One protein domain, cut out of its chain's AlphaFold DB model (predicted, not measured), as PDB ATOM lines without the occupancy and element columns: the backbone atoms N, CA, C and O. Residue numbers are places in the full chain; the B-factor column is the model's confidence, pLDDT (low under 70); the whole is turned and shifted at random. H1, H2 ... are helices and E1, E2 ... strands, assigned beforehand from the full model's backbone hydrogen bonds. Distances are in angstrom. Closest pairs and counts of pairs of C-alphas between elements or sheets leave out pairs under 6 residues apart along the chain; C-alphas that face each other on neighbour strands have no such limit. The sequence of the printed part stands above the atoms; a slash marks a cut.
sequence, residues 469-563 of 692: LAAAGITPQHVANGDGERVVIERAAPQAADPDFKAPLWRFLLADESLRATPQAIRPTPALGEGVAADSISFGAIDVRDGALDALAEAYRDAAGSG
ATOM      1  N   LEU A 469     356.223 221.909 351.067       90.25
ATOM      2  CA  LEU A 469     355.916 222.847 349.979       90.25
ATOM      3  C   LEU A 469     354.422 222.829 349.630       90.25
ATOM      4  O   LEU A 469     353.770 223.875 349.673       90.25
ATOM      5  N   ALA A 470     353.847 221.642 349.408       88.44
ATOM      6  CA  ALA A 470     352.406 221.484 349.209       88.44
ATOM      7  C   ALA A 470     351.603 222.032 350.397       88.44
ATOM      8  O   ALA A 470     350.642 222.778 350.209       88.44
ATOM      9  N   ALA A 471     352.023 221.745 351.633       88.44
ATOM     10  CA  ALA A 471     351.343 222.238 352.827       88.44
ATOM     11  C   ALA A 471     351.442 223.769 352.998       88.44
ATOM     12  O   ALA A 471     350.572 224.369 353.630       88.44
ATOM     13  N   ALA A 472     352.463 224.410 352.418       90.75
ATOM     14  CA  ALA A 472     352.599 225.864 352.309       90.75
ATOM     15  C   ALA A 472     351.795 226.474 351.141       90.75
ATOM     16  O   ALA A 472     351.676 227.703 351.050       90.75
ATOM     17  N   GLY A 473     351.245 225.644 350.251       90.12
ATOM     18  CA  GLY A 473     350.651 226.076 348.989       90.12
ATOM     19  C   GLY A 473     351.683 226.656 348.017       90.12
ATOM     20  O   GLY A 473     351.372 227.612 347.314       90.12
ATOM     21  N   ILE A 474     352.920 226.148 348.045       89.44
ATOM     22  CA  ILE A 474     354.008 226.530 347.137       89.44
ATOM     23  C   ILE A 474     354.137 225.444 346.071       89.44
ATOM     24  O   ILE A 474     354.237 224.261 346.392       89.44
ATOM     25  N   THR A 475     354.132 225.852 344.806       89.50
ATOM     26  CA  THR A 475     354.251 224.954 343.657       89.50
ATOM     27  C   THR A 475     355.716 224.876 343.216       89.50
ATOM     28  O   THR A 475     356.330 225.925 342.986       89.50
ATOM     29  N   PRO A 476     356.309 223.672 343.110       89.69
ATOM     30  CA  PRO A 476     357.659 223.523 342.575       89.69
ATOM     31  C   PRO A 476     357.733 224.080 341.149       89.69
ATOM     32  O   PRO A 476     356.824 223.877 340.346       89.69
ATOM     33  N   GLN A 477     358.812 224.795 340.840       91.56
ATOM     34  CA  GLN A 477     359.066 225.359 339.507       91.56
ATOM     35  C   GLN A 477     359.990 224.469 338.677       91.56
ATOM     36  O   GLN A 477     360.031 224.595 337.452       91.56
ATOM     37  N   HIS A 478     360.723 223.575 339.337       91.75
ATOM     38  CA  HIS A 478     361.693 222.682 338.731       91.75
ATOM     39  C   HIS A 478     361.456 221.241 339.169       91.75
ATOM     40  O   HIS A 478     360.943 221.001 340.259       91.75
ATOM     41  N   VAL A 479     361.861 220.291 338.333       92.00
ATOM     42  CA  VAL A 479     361.953 218.868 338.676       92.00
ATOM     43  C   VAL A 479     363.411 218.461 338.542       92.00
ATOM     44  O   VAL A 479     364.047 218.810 337.550       92.00
ATOM     45  N   ALA A 480     363.937 217.739 339.527       91.31
ATOM     46  CA  ALA A 480     365.265 217.150 339.458       91.31
ATOM     47  C   ALA A 480     365.163 215.627 339.388       91.31
ATOM     48  O   ALA A 480     364.604 215.016 340.294       91.31
ATOM     49  N   ASN A 481     365.720 215.028 338.340       91.19
ATOM     50  CA  ASN A 481     365.825 213.577 338.173       91.19
ATOM     51  C   ASN A 481     367.302 213.174 338.188       91.19
ATOM     52  O   ASN A 481     368.154 213.953 337.761       91.19
ATOM     53  N   GLY A 482     367.616 211.972 338.657       86.19
ATOM     54  CA  GLY A 482     368.971 211.441 338.632       86.19
ATOM     55  C   GLY A 482     369.018 209.960 338.284       86.19
ATOM     56  O   GLY A 482     368.114 209.194 338.595       86.19
ATOM     57  N   ASP A 483     370.100 209.557 337.634       80.62
ATOM     58  CA  ASP A 483     370.396 208.160 337.284       80.62
ATOM     59  C   ASP A 483     371.582 207.598 338.092       80.62
ATOM     60  O   ASP A 483     372.063 206.499 337.825       80.62
ATOM     61  N   GLY A 484     372.047 208.347 339.101       73.75
ATOM     62  CA  GLY A 484     373.215 208.032 339.928       73.75
ATOM     63  C   GLY A 484     374.530 208.609 339.394       73.75
ATOM     64  O   GLY A 484     375.437 208.864 340.183       73.75
ATOM     65  N   GLU A 485     374.626 208.900 338.095       80.12
ATOM     66  CA  GLU A 485     375.810 209.518 337.477       80.12
ATOM     67  C   GLU A 485     375.580 210.977 337.078       80.12
ATOM     68  O   GLU A 485     376.528 211.754 336.929       80.12
ATOM     69  N   ARG A 486     374.320 211.367 336.888       85.06
ATOM     70  CA  ARG A 486     373.909 212.702 336.468       85.06
ATOM     71  C   ARG A 486     372.686 213.139 337.251       85.06
ATOM     72  O   ARG A 486     371.816 212.341 337.586       85.06
ATOM     73  N   VAL A 487     372.611 214.443 337.499       87.75
ATOM     74  CA  VAL A 487     371.408 215.114 337.998       87.75
ATOM     75  C   VAL A 487     370.928 216.046 336.896       87.75
ATOM     76  O   VAL A 487     371.685 216.904 336.454       87.75
ATOM     77  N   VAL A 488     369.695 215.880 336.433       90.56
ATOM     78  CA  VAL A 488     369.078 216.724 335.405       90.56
ATOM     79  C   VAL A 488     367.999 217.576 336.058       90.56
ATOM     80  O   VAL A 488     367.101 217.032 336.701       90.56
ATOM     81  N   ILE A 489     368.084 218.900 335.909       90.94
ATOM     82  CA  ILE A 489     367.102 219.849 336.454       90.94
ATOM     83  C   ILE A 489     366.341 220.510 335.307       90.94
ATOM     84  O   ILE A 489     366.917 221.257 334.517       90.94
ATOM     85  N   GLU A 490     365.033 220.284 335.254       92.19
ATOM     86  CA  GLU A 490     364.133 220.778 334.208       92.19
ATOM     87  C   GLU A 490     363.040 221.675 334.791       92.19
ATOM     88  O   GLU A 490     362.808 221.700 336.000       92.19
ATOM     89  N   ARG A 491     362.344 222.435 333.940       89.56
ATOM     90  CA  ARG A 491     361.176 223.218 334.358       89.56
ATOM     91  C   ARG A 491     359.990 222.282 334.615       89.56
ATOM     92  O   ARG A 491     359.617 221.491 333.756       89.56
ATOM     93  N   ALA A 492     359.376 222.405 335.788       87.00
ATOM     94  CA  ALA A 492     358.179 221.659 336.140       87.00
ATOM     95  C   ALA A 492     356.965 222.159 335.345       87.00
ATOM     96  O   ALA A 492     356.826 223.355 335.070       87.00
ATOM     97  N   ALA A 493     356.043 221.248 335.030       84.00
ATOM     98  CA  ALA A 493     354.721 221.638 334.568       84.00
ATOM     99  C   ALA A 493     354.001 222.432 335.678       84.00
ATOM    100  O   ALA A 493     354.118 222.072 336.853       84.00
ATOM    101  N   PRO A 494     353.238 223.489 335.341       76.56
ATOM    102  CA  PRO A 494     352.475 224.220 336.336       76.56
ATOM    103  C   PRO A 494     351.468 223.276 336.994       76.56
ATOM    104  O   PRO A 494     350.571 222.750 336.337       76.56
ATOM    105  N   GLN A 495     351.611 223.075 338.299       77.19
ATOM    106  CA  GLN A 495     350.672 222.297 339.093       77.19
ATOM    107  C   GLN A 495     349.917 223.248 340.013       77.19
ATOM    108  O   GLN A 495     350.532 224.088 340.660       77.19
ATOM    109  N   ALA A 496     348.589 223.158 340.064       72.94
ATOM    110  CA  ALA A 496     347.813 223.948 341.011       72.94
ATOM    111  C   ALA A 496     348.034 223.398 342.429       72.94
ATOM    112  O   ALA A 496     347.818 222.210 342.672       72.94
ATOM    113  N   ALA A 497     348.461 224.252 343.359       68.31
ATOM    114  CA  ALA A 497     348.467 223.916 344.777       68.31
ATOM    115  C   ALA A 497     347.146 224.350 345.411       68.31
ATOM    116  O   ALA A 497     346.767 225.520 345.322       68.31
ATOM    117  N   ASP A 498     346.480 223.424 346.097       73.25
ATOM    118  CA  ASP A 498     345.355 223.766 346.959       73.25
ATOM    119  C   ASP A 498     345.886 224.257 348.315       73.25
ATOM    120  O   ASP A 498     346.620 223.530 348.992       73.25
ATOM    121  N   PRO A 499     345.548 225.483 348.745       66.19
ATOM    122  CA  PRO A 499     346.041 226.013 350.008       66.19
ATOM    123  C   PRO A 499     345.463 225.234 351.202       66.19
ATOM    124  O   PRO A 499     344.248 225.165 351.398       66.19
ATOM    125  N   ASP A 500     346.343 224.687 352.046       76.56
ATOM    126  CA  ASP A 500     345.957 224.063 353.317       76.56
ATOM    127  C   ASP A 500     345.783 225.123 354.422       76.56
ATOM    128  O   ASP A 500     346.433 226.168 354.430       76.56
ATOM    129  N   PHE A 501     344.959 224.840 355.434       81.62
ATOM    130  CA  PHE A 501     344.786 225.734 356.593       81.62
ATOM    131  C   PHE A 501     346.096 225.929 357.380       81.62
ATOM    132  O   PHE A 501     346.249 226.893 358.128       81.62
ATOM    133  N   LYS A 502     347.042 224.996 357.218       84.81
ATOM    134  CA  LYS A 502     348.384 225.037 357.808       84.81
ATOM    135  C   LYS A 502     349.369 225.890 357.008       84.81
ATOM    136  O   LYS A 502     350.496 226.066 357.470       84.81
ATOM    137  N   ALA A 503     348.973 226.433 355.856       90.38
ATOM    138  CA  ALA A 503     349.864 227.187 354.980       90.38
ATOM    139  C   ALA A 503     350.631 228.323 355.674       90.38
ATOM    140  O   ALA A 503     351.827 228.442 355.415       90.38
ATOM    141  N   PRO A 504     350.047 229.116 356.600       93.00
ATOM    142  CA  PRO A 504     350.802 230.159 357.296       93.00
ATOM    143  C   PRO A 504     351.981 229.614 358.110       93.00
ATOM    144  O   PRO A 504     353.065 230.190 358.079       93.00
ATOM    145  N   LEU A 505     351.790 228.482 358.800       90.81
ATOM    146  CA  LEU A 505     352.844 227.841 359.586       90.81
ATOM    147  C   LEU A 505     353.972 227.343 358.678       90.81
ATOM    148  O   LEU A 505     355.139 227.610 358.949       90.81
ATOM    149  N   TRP A 506     353.635 226.646 357.592       92.38
ATOM    150  CA  TRP A 506     354.640 226.109 356.675       92.38
ATOM    151  C   TRP A 506     355.385 227.205 355.918       92.38
ATOM    152  O   TRP A 506     356.602 227.128 355.796       92.38
ATOM    153  N   ARG A 507     354.703 228.282 355.509       92.50
ATOM    154  CA  ARG A 507     355.361 229.468 354.937       92.50
ATOM    155  C   ARG A 507     356.319 230.118 355.927       92.50
ATOM    156  O   ARG A 507     357.417 230.480 355.535       92.50
ATOM    157  N   PHE A 508     355.942 230.229 357.201       92.25
ATOM    158  CA  PHE A 508     356.838 230.740 358.241       92.25
ATOM    159  C   PHE A 508     358.085 229.859 358.419       92.25
ATOM    160  O   PHE A 508     359.198 230.376 358.521       92.25
ATOM    161  N   LEU A 509     357.910 228.533 358.420       91.12
ATOM    162  CA  LEU A 509     359.016 227.577 358.518       91.12
ATOM    163  C   LEU A 509     359.950 227.640 357.298       91.12
ATOM    164  O   LEU A 509     361.157 227.509 357.469       91.12
ATOM    165  N   LEU A 510     359.406 227.894 356.105       90.56
ATOM    166  CA  LEU A 510     360.146 227.980 354.840       90.56
ATOM    167  C   LEU A 510     360.719 229.373 354.530       90.56
ATOM    168  O   LEU A 510     361.566 229.486 353.651       90.56
ATOM    169  N   ALA A 511     360.280 230.431 355.220       86.25
ATOM    170  CA  ALA A 511     360.624 231.818 354.880       86.25
ATOM    171  C   ALA A 511     362.139 232.090 354.838       86.25
ATOM    172  O   ALA A 511     362.600 232.876 354.012       86.25
ATOM    173  N   ASP A 512     362.907 231.406 355.690       74.69
ATOM    174  CA  ASP A 512     364.363 231.569 355.784       74.69
ATOM    175  C   ASP A 512     365.128 230.543 354.917       74.69
ATOM    176  O   ASP A 512     366.352 230.582 354.859       74.69
ATOM    177  N   GLU A 513     364.433 229.629 354.227       74.56
ATOM    178  CA  GLU A 513     365.023 228.548 353.420       74.56
ATOM    179  C   GLU A 513     365.071 228.872 351.914       74.56
ATOM    180  O   GLU A 513     364.956 227.992 351.061       74.56
ATOM    181  N   SER A 514     365.306 230.136 351.556       74.38
ATOM    182  CA  SER A 514     365.577 230.553 350.165       74.38
ATOM    183  C   SER A 514     367.006 230.203 349.711       74.38
ATOM    184  O   SER A 514     367.684 230.977 349.036       74.38
ATOM    185  N   LEU A 515     367.481 229.018 350.100       84.62
ATOM    186  CA  LEU A 515     368.806 228.523 349.751       84.62
ATOM    187  C   LEU A 515     368.869 228.267 348.242       84.62
ATOM    188  O   LEU A 515     368.010 227.587 347.671       84.62
ATOM    189  N   ARG A 516     369.890 228.837 347.598       85.50
ATOM    190  CA  ARG A 516     370.117 228.689 346.160       85.50
ATOM    191  C   ARG A 516     370.919 227.427 345.876       85.50
ATOM    192  O   ARG A 516     371.964 227.197 346.481       85.50
ATOM    193  N   ALA A 517     370.442 226.654 344.915       81.50
ATOM    194  CA  ALA A 517     371.115 225.483 344.393       81.50
ATOM    195  C   ALA A 517     372.149 225.933 343.351       81.50
ATOM    196  O   ALA A 517     371.844 226.062 342.168       81.50
ATOM    197  N   THR A 518     373.375 226.233 343.791       84.12
ATOM    198  CA  THR A 518     374.453 226.579 342.851       84.12
ATOM    199  C   THR A 518     374.972 225.307 342.165       84.12
ATOM    200  O   THR A 518     375.277 224.338 342.861       84.12
ATOM    201  N   PRO A 519     375.131 225.269 340.824       81.19
ATOM    202  CA  PRO A 519     375.574 224.054 340.127       81.19
ATOM    203  C   PRO A 519     376.933 223.520 340.588       81.19
ATOM    204  O   PRO A 519     377.205 222.334 340.459       81.19
ATOM    205  N   GLN A 520     377.787 224.392 341.131       82.19
ATOM    206  CA  GLN A 520     379.099 224.018 341.665       82.19
ATOM    207  C   GLN A 520     379.011 223.262 342.999       82.19
ATOM    208  O   GLN A 520     379.919 222.498 343.320       82.19
ATOM    209  N   ALA A 521     377.940 223.479 343.770       81.56
ATOM    210  CA  ALA A 521     377.707 222.790 345.037       81.56
ATOM    211  C   ALA A 521     377.071 221.404 344.843       81.56
ATOM    212  O   ALA A 521     377.162 220.566 345.731       81.56
ATOM    213  N   ILE A 522     376.443 221.148 343.691       82.38
ATOM    214  CA  ILE A 522     375.791 219.870 343.390       82.38
ATOM    215  C   ILE A 522     376.807 218.931 342.735       82.38
ATOM    216  O   ILE A 522     377.433 219.276 341.729       82.38
ATOM    217  N   ARG A 523     376.977 217.738 343.314       80.56
ATOM    218  CA  ARG A 523     377.879 216.699 342.811       80.56
ATOM    219  C   ARG A 523     377.096 215.412 342.551       80.56
ATOM    220  O   ARG A 523     376.479 214.917 343.490       80.56
ATOM    221  N   PRO A 524     377.130 214.855 341.327       81.69
ATOM    222  CA  PRO A 524     377.802 215.353 340.117       81.69
ATOM    223  C   PRO A 524     377.196 216.668 339.593       81.69
ATOM    224  O   PRO A 524     376.045 216.982 339.892       81.69
ATOM    225  N   THR A 525     377.971 217.451 338.825       81.38
ATOM    226  CA  THR A 525     377.510 218.745 338.286       81.38
ATOM    227  C   THR A 525     376.214 218.557 337.490       81.38
ATOM    228  O   THR A 525     376.181 217.713 336.592       81.38
ATOM    229  N   PRO A 526     375.150 219.323 337.792       86.25
ATOM    230  CA  PRO A 526     373.842 219.069 337.226       86.25
ATOM    231  C   PRO A 526     373.781 219.530 335.769       86.25
ATOM    232  O   PRO A 526     374.266 220.608 335.418       86.25
ATOM    233  N   ALA A 527     373.130 218.733 334.926       87.69
ATOM    234  CA  ALA A 527     372.709 219.149 333.600       87.69
ATOM    235  C   ALA A 527     371.446 220.011 333.733       87.69
ATOM    236  O   ALA A 527     370.428 219.572 334.270       87.69
ATOM    237  N   LEU A 528     371.515 221.256 333.268       89.25
ATOM    238  CA  LEU A 528     370.382 222.179 333.302       89.25
ATOM    239  C   LEU A 528     369.598 222.074 331.994       89.25
ATOM    240  O   LEU A 528     370.175 222.199 330.914       89.25
ATOM    241  N   GLY A 529     368.290 221.842 332.101       85.62
ATOM    242  CA  GLY A 529     367.375 221.835 330.966       85.62
ATOM    243  C   GLY A 529     367.215 223.219 330.330       85.62
ATOM    244  O   GLY A 529     367.586 224.251 330.899       85.62
ATOM    245  N   GLU A 530     366.632 223.247 329.132       84.69
ATOM    246  CA  GLU A 530     366.432 224.481 328.371       84.69
ATOM    247  C   GLU A 530     365.618 225.517 329.174       84.69
ATOM    248  O   GLU A 530     364.559 225.225 329.734       84.69
ATOM    249  N   GLY A 531     366.128 226.749 329.262       81.44
ATOM    250  CA  GLY A 531     365.468 227.846 329.979       81.44
ATOM    251  C   GLY A 531     365.606 227.826 331.508       81.44
ATOM    252  O   GLY A 531     364.927 228.613 332.178       81.44
ATOM    253  N   VAL A 532     366.467 226.971 332.074       85.69
ATOM    254  CA  VAL A 532     366.806 226.962 333.507       85.69
ATOM    255  C   VAL A 532     368.113 227.730 333.743       85.69
ATOM    256  O   VAL A 532     369.188 227.288 333.343       85.69
ATOM    257  N   ALA A 533     368.036 228.886 334.407       84.44
ATOM    258  CA  ALA A 533     369.214 229.680 334.761       84.44
ATOM    259  C   ALA A 533     369.786 229.235 336.119       84.44
ATOM    260  O   ALA A 533     369.071 229.214 337.123       84.44
ATOM    261  N   ALA A 534     371.077 228.897 336.155       76.81
ATOM    262  CA  ALA A 534     371.798 228.372 337.324       76.81
ATOM    263  C   ALA A 534     371.655 229.200 338.617       76.81
ATOM    264  O   ALA A 534     371.674 228.660 339.717       76.81
ATOM    265  N   ASP A 535     371.539 230.517 338.494       79.06
ATOM    266  CA  ASP A 535     371.448 231.483 339.589       79.06
ATOM    267  C   ASP A 535     370.022 231.661 340.139       79.06
ATOM    268  O   ASP A 535     369.844 232.263 341.204       79.06
ATOM    269  N   SER A 536     369.022 231.118 339.437       75.94
ATOM    270  CA  SER A 536     367.598 231.242 339.770       75.94
ATOM    271  C   SER A 536     367.019 230.044 340.532       75.94
ATOM    272  O   SER A 536     365.915 230.133 341.069       75.94
ATOM    273  N   ILE A 537     367.757 228.932 340.624       84.31
ATOM    274  CA  ILE A 537     367.257 227.690 341.219       84.31
ATOM    275  C   ILE A 537     367.329 227.784 342.748       84.31
ATOM    276  O   ILE A 537     368.407 227.875 343.336       84.31
ATOM    277  N   SER A 538     366.175 227.726 343.410       88.62
ATOM    278  CA  SER A 538     366.089 227.567 344.867       88.62
ATOM    279  C   SER A 538     365.722 226.130 345.218       88.62
ATOM    280  O   SER A 538     364.877 225.540 344.552       88.62
ATOM    281  N   PHE A 539     366.312 225.569 346.278       87.69
ATOM    282  CA  PHE A 539     365.988 224.203 346.713       87.69
ATOM    283  C   PHE A 539     364.497 224.042 347.048       87.69
ATOM    284  O   PHE A 539     363.906 223.012 346.742       87.69
ATOM    285  N   GLY A 540     363.862 225.087 347.590       84.50
ATOM    286  CA  GLY A 540     362.419 225.126 347.854       84.50
ATOM    287  C   GLY A 540     361.524 225.200 346.609       84.50
ATOM    288  O   GLY A 540     360.305 225.219 346.749       84.50
ATOM    289  N   ALA A 541     362.101 225.253 345.406       87.50
ATOM    290  CA  ALA A 541     361.380 225.221 344.137       87.50
ATOM    291  C   ALA A 541     361.627 223.933 343.331       87.50
ATOM    292  O   ALA A 541     361.113 223.833 342.217       87.50
ATOM    293  N   ILE A 542     362.393 222.969 343.858       88.25
ATOM    294  CA  ILE A 542     362.725 221.712 343.176       88.25
ATOM    295  C   ILE A 542     361.844 220.573 343.708       88.25
ATOM    296  O   ILE A 542     361.830 220.287 344.903       88.25
ATOM    297  N   ASP A 543     361.147 219.884 342.809       90.19
ATOM    298  CA  ASP A 543     360.580 218.556 343.037       90.19
ATOM    299  C   ASP A 543     361.664 217.502 342.778       90.19
ATOM    300  O   ASP A 543     362.049 217.259 341.635       90.19
ATOM    301  N   VAL A 544     362.214 216.932 343.850       87.31
ATOM    302  CA  VAL A 544     363.297 215.948 343.771       87.31
ATOM    303  C   VAL A 544     362.715 214.561 343.526       87.31
ATOM    304  O   VAL A 544     361.991 214.026 344.366       87.31
ATOM    305  N   ARG A 545     363.065 213.973 342.384       85.75
ATOM    306  CA  ARG A 545     362.669 212.632 341.953       85.75
ATOM    307  C   ARG A 545     363.867 211.689 341.931       85.75
ATOM    308  O   ARG A 545     364.985 212.081 342.270       85.75
ATOM    309  N   ASP A 546     363.576 210.433 341.608       71.00
ATOM    310  CA  ASP A 546     364.465 209.272 341.668       71.00
ATOM    311  C   ASP A 546     365.930 209.603 341.346       71.00
ATOM    312  O   ASP A 546     366.215 210.330 340.400       71.00
ATOM    313  N   GLY A 547     366.848 209.109 342.184       78.44
ATOM    314  CA  GLY A 547     368.302 209.211 342.009       78.44
ATOM    315  C   GLY A 547     368.941 210.590 342.241       78.44
ATOM    316  O   GLY A 547     370.149 210.649 342.447       78.44
ATOM    317  N   ALA A 548     368.181 211.692 342.271       87.00
ATOM    318  CA  ALA A 548     368.739 213.036 342.500       87.00
ATOM    319  C   ALA A 548     368.856 213.432 343.984       87.00
ATOM    320  O   ALA A 548     369.528 214.414 344.306       87.00
ATOM    321  N   LEU A 549     368.189 212.707 344.891       87.19
ATOM    322  CA  LEU A 549     368.081 213.125 346.291       87.19
ATOM    323  C   LEU A 549     369.420 213.169 347.013       87.19
ATOM    324  O   LEU A 549     369.682 214.168 347.670       87.19
ATOM    325  N   ASP A 550     370.251 212.136 346.896       83.56
ATOM    326  CA  ASP A 550     371.501 212.068 347.660       83.56
ATOM    327  C   ASP A 550     372.434 213.237 347.282       83.56
ATOM    328  O   ASP A 550     372.904 213.968 348.156       83.56
ATOM    329  N   ALA A 551     372.581 213.498 345.976       85.62
ATOM    330  CA  ALA A 551     373.373 214.604 345.434       85.62
ATOM    331  C   ALA A 551     372.851 215.988 345.861       85.62
ATOM    332  O   ALA A 551     373.624 216.883 346.211       85.62
ATOM    333  N   LEU A 552     371.530 216.190 345.834       89.19
ATOM    334  CA  LEU A 552     370.935 217.469 346.217       89.19
ATOM    335  C   LEU A 552     370.911 217.660 347.736       89.19
ATOM    336  O   LEU A 552     371.081 218.786 348.199       89.19
ATOM    337  N   ALA A 553     370.698 216.602 348.519       89.00
ATOM    338  CA  ALA A 553     370.628 216.670 349.976       89.00
ATOM    339  C   ALA A 553     371.979 217.053 350.590       89.00
ATOM    340  O   ALA A 553     372.017 217.823 351.548       89.00
ATOM    341  N   GLU A 554     373.090 216.565 350.034       87.62
ATOM    342  CA  GLU A 554     374.433 217.015 350.413       87.62
ATOM    343  C   GLU A 554     374.635 218.501 350.090       87.62
ATOM    344  O   GLU A 554     374.906 219.287 350.996       87.62
ATOM    345  N   ALA A 555     374.359 218.920 348.851       89.44
ATOM    346  CA  ALA A 555     374.467 220.324 348.443       89.44
ATOM    347  C   ALA A 555     373.578 221.263 349.284       89.44
ATOM    348  O   ALA A 555     373.959 222.395 349.591       89.44
ATOM    349  N   TYR A 556     372.387 220.798 349.670       91.00
ATOM    350  CA  TYR A 556     371.482 221.527 350.553       91.00
ATOM    351  C   TYR A 556     372.048 221.652 351.967       91.00
ATOM    352  O   TYR A 556     371.989 222.739 352.537       91.00
ATOM    353  N   ARG A 557     372.612 220.574 352.533       89.19
ATOM    354  CA  ARG A 557     373.244 220.599 353.863       89.19
ATOM    355  C   ARG A 557     374.442 221.543 353.886       89.19
ATOM    356  O   ARG A 557     374.535 222.362 354.798       89.19
ATOM    357  N   ASP A 558     375.276 221.518 352.852       88.25
ATOM    358  CA  ASP A 558     376.407 222.438 352.709       88.25
ATOM    359  C   ASP A 558     375.947 223.899 352.622       88.25
ATOM    360  O   ASP A 558     376.475 224.767 353.319       88.25
ATOM    361  N   ALA A 559     374.910 224.176 351.823       87.56
ATOM    362  CA  ALA A 559     374.338 225.516 351.694       87.56
ATOM    363  C   ALA A 559     373.637 225.994 352.979       87.56
ATOM    364  O   ALA A 559     373.691 227.178 353.317       87.56
ATOM    365  N   ALA A 560     372.980 225.086 353.703       85.88
ATOM    366  CA  ALA A 560     372.353 225.368 354.990       85.88
ATOM    367  C   ALA A 560     373.390 225.552 356.117       85.88
ATOM    368  O   ALA A 560     373.069 226.143 357.155       85.88
ATOM    369  N   GLY A 561     374.619 225.055 355.932       81.50
ATOM    370  CA  GLY A 561     375.685 225.041 356.929       81.50
ATOM    371  C   GLY A 561     375.285 224.258 358.181       81.50
ATOM    372  O   GLY A 561     374.580 223.254 358.118       81.50
ATOM    373  N   SER A 562     375.637 224.764 359.371       66.75
ATOM    374  CA  SER A 562     375.147 224.197 360.640       66.75
ATOM    375  C   SER A 562     373.614 224.251 360.794       66.75
ATOM    376  O   SER A 562     373.082 223.745 361.785       66.75
ATOM    377  N   GLY A 563     372.900 224.828 359.824       62.59
ATOM    378  CA  GLY A 563     371.453 224.906 359.744       62.59
ATOM    379  C   GLY A 563     370.890 225.941 360.705       62.59
ATOM    380  O   GLY A 563     371.298 226.050 361.864       62.59
TER     381      GLY A 563
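Overview. This is residues 469 to 563 of the 692 residues of an uncharacterized protein of Planctomycetia bacterium (UniProt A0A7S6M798). Little of this domain is regular structure: a small three-stranded sheet has H3 over one face, while short H1 and H2 pack together away from it, and long loops join these parts. The 95 printed residues, 37 in named elements, run H1, E1, E2, H2, E3, H3, class mixed. The mixed sheet has order E2, E1, E3. The whole is compact, radius of gyration of the C-alphas 13.4 A, spanning 40 by 33 by 23 A.

Along the chain. Find C-alpha 469 at (355.916, 222.847, 349.979), where H1, residues 469 to 472, begins. Next come E1, 478 to 482, 13.4 A; E2, 487 to 491, 13.6 A; H2, 503 to 510; E3, 542 to 544; and H3, 549 to 560, 15.6 A, ending at (372.353, 225.368, 354.990).

Arrangement. Look at hairpin E1 and E2, antiparallel, with N 479 and O 490 within hydrogen-bond range at 2.9 A. E3 is parallel to E1, N 543 and O 478 at 2.8 A. H3 is on the sheet, height 11.1 A, over E1, only just slantwise at 30.4 degrees on the local plane. H1 and H2 touch, closest C-alphas Ala 472 and Ala 503, 4.0 A. In H2 and H3 every O i to N i+4 pair is within hydrogen-bond range; H1 is too short for one.

Size, cuts and confidence. The printed part has no cut. The links E2 to H2 and H2 to E3 are long. Residues 497, 499 and 562 to 563 have pLDDT under 70.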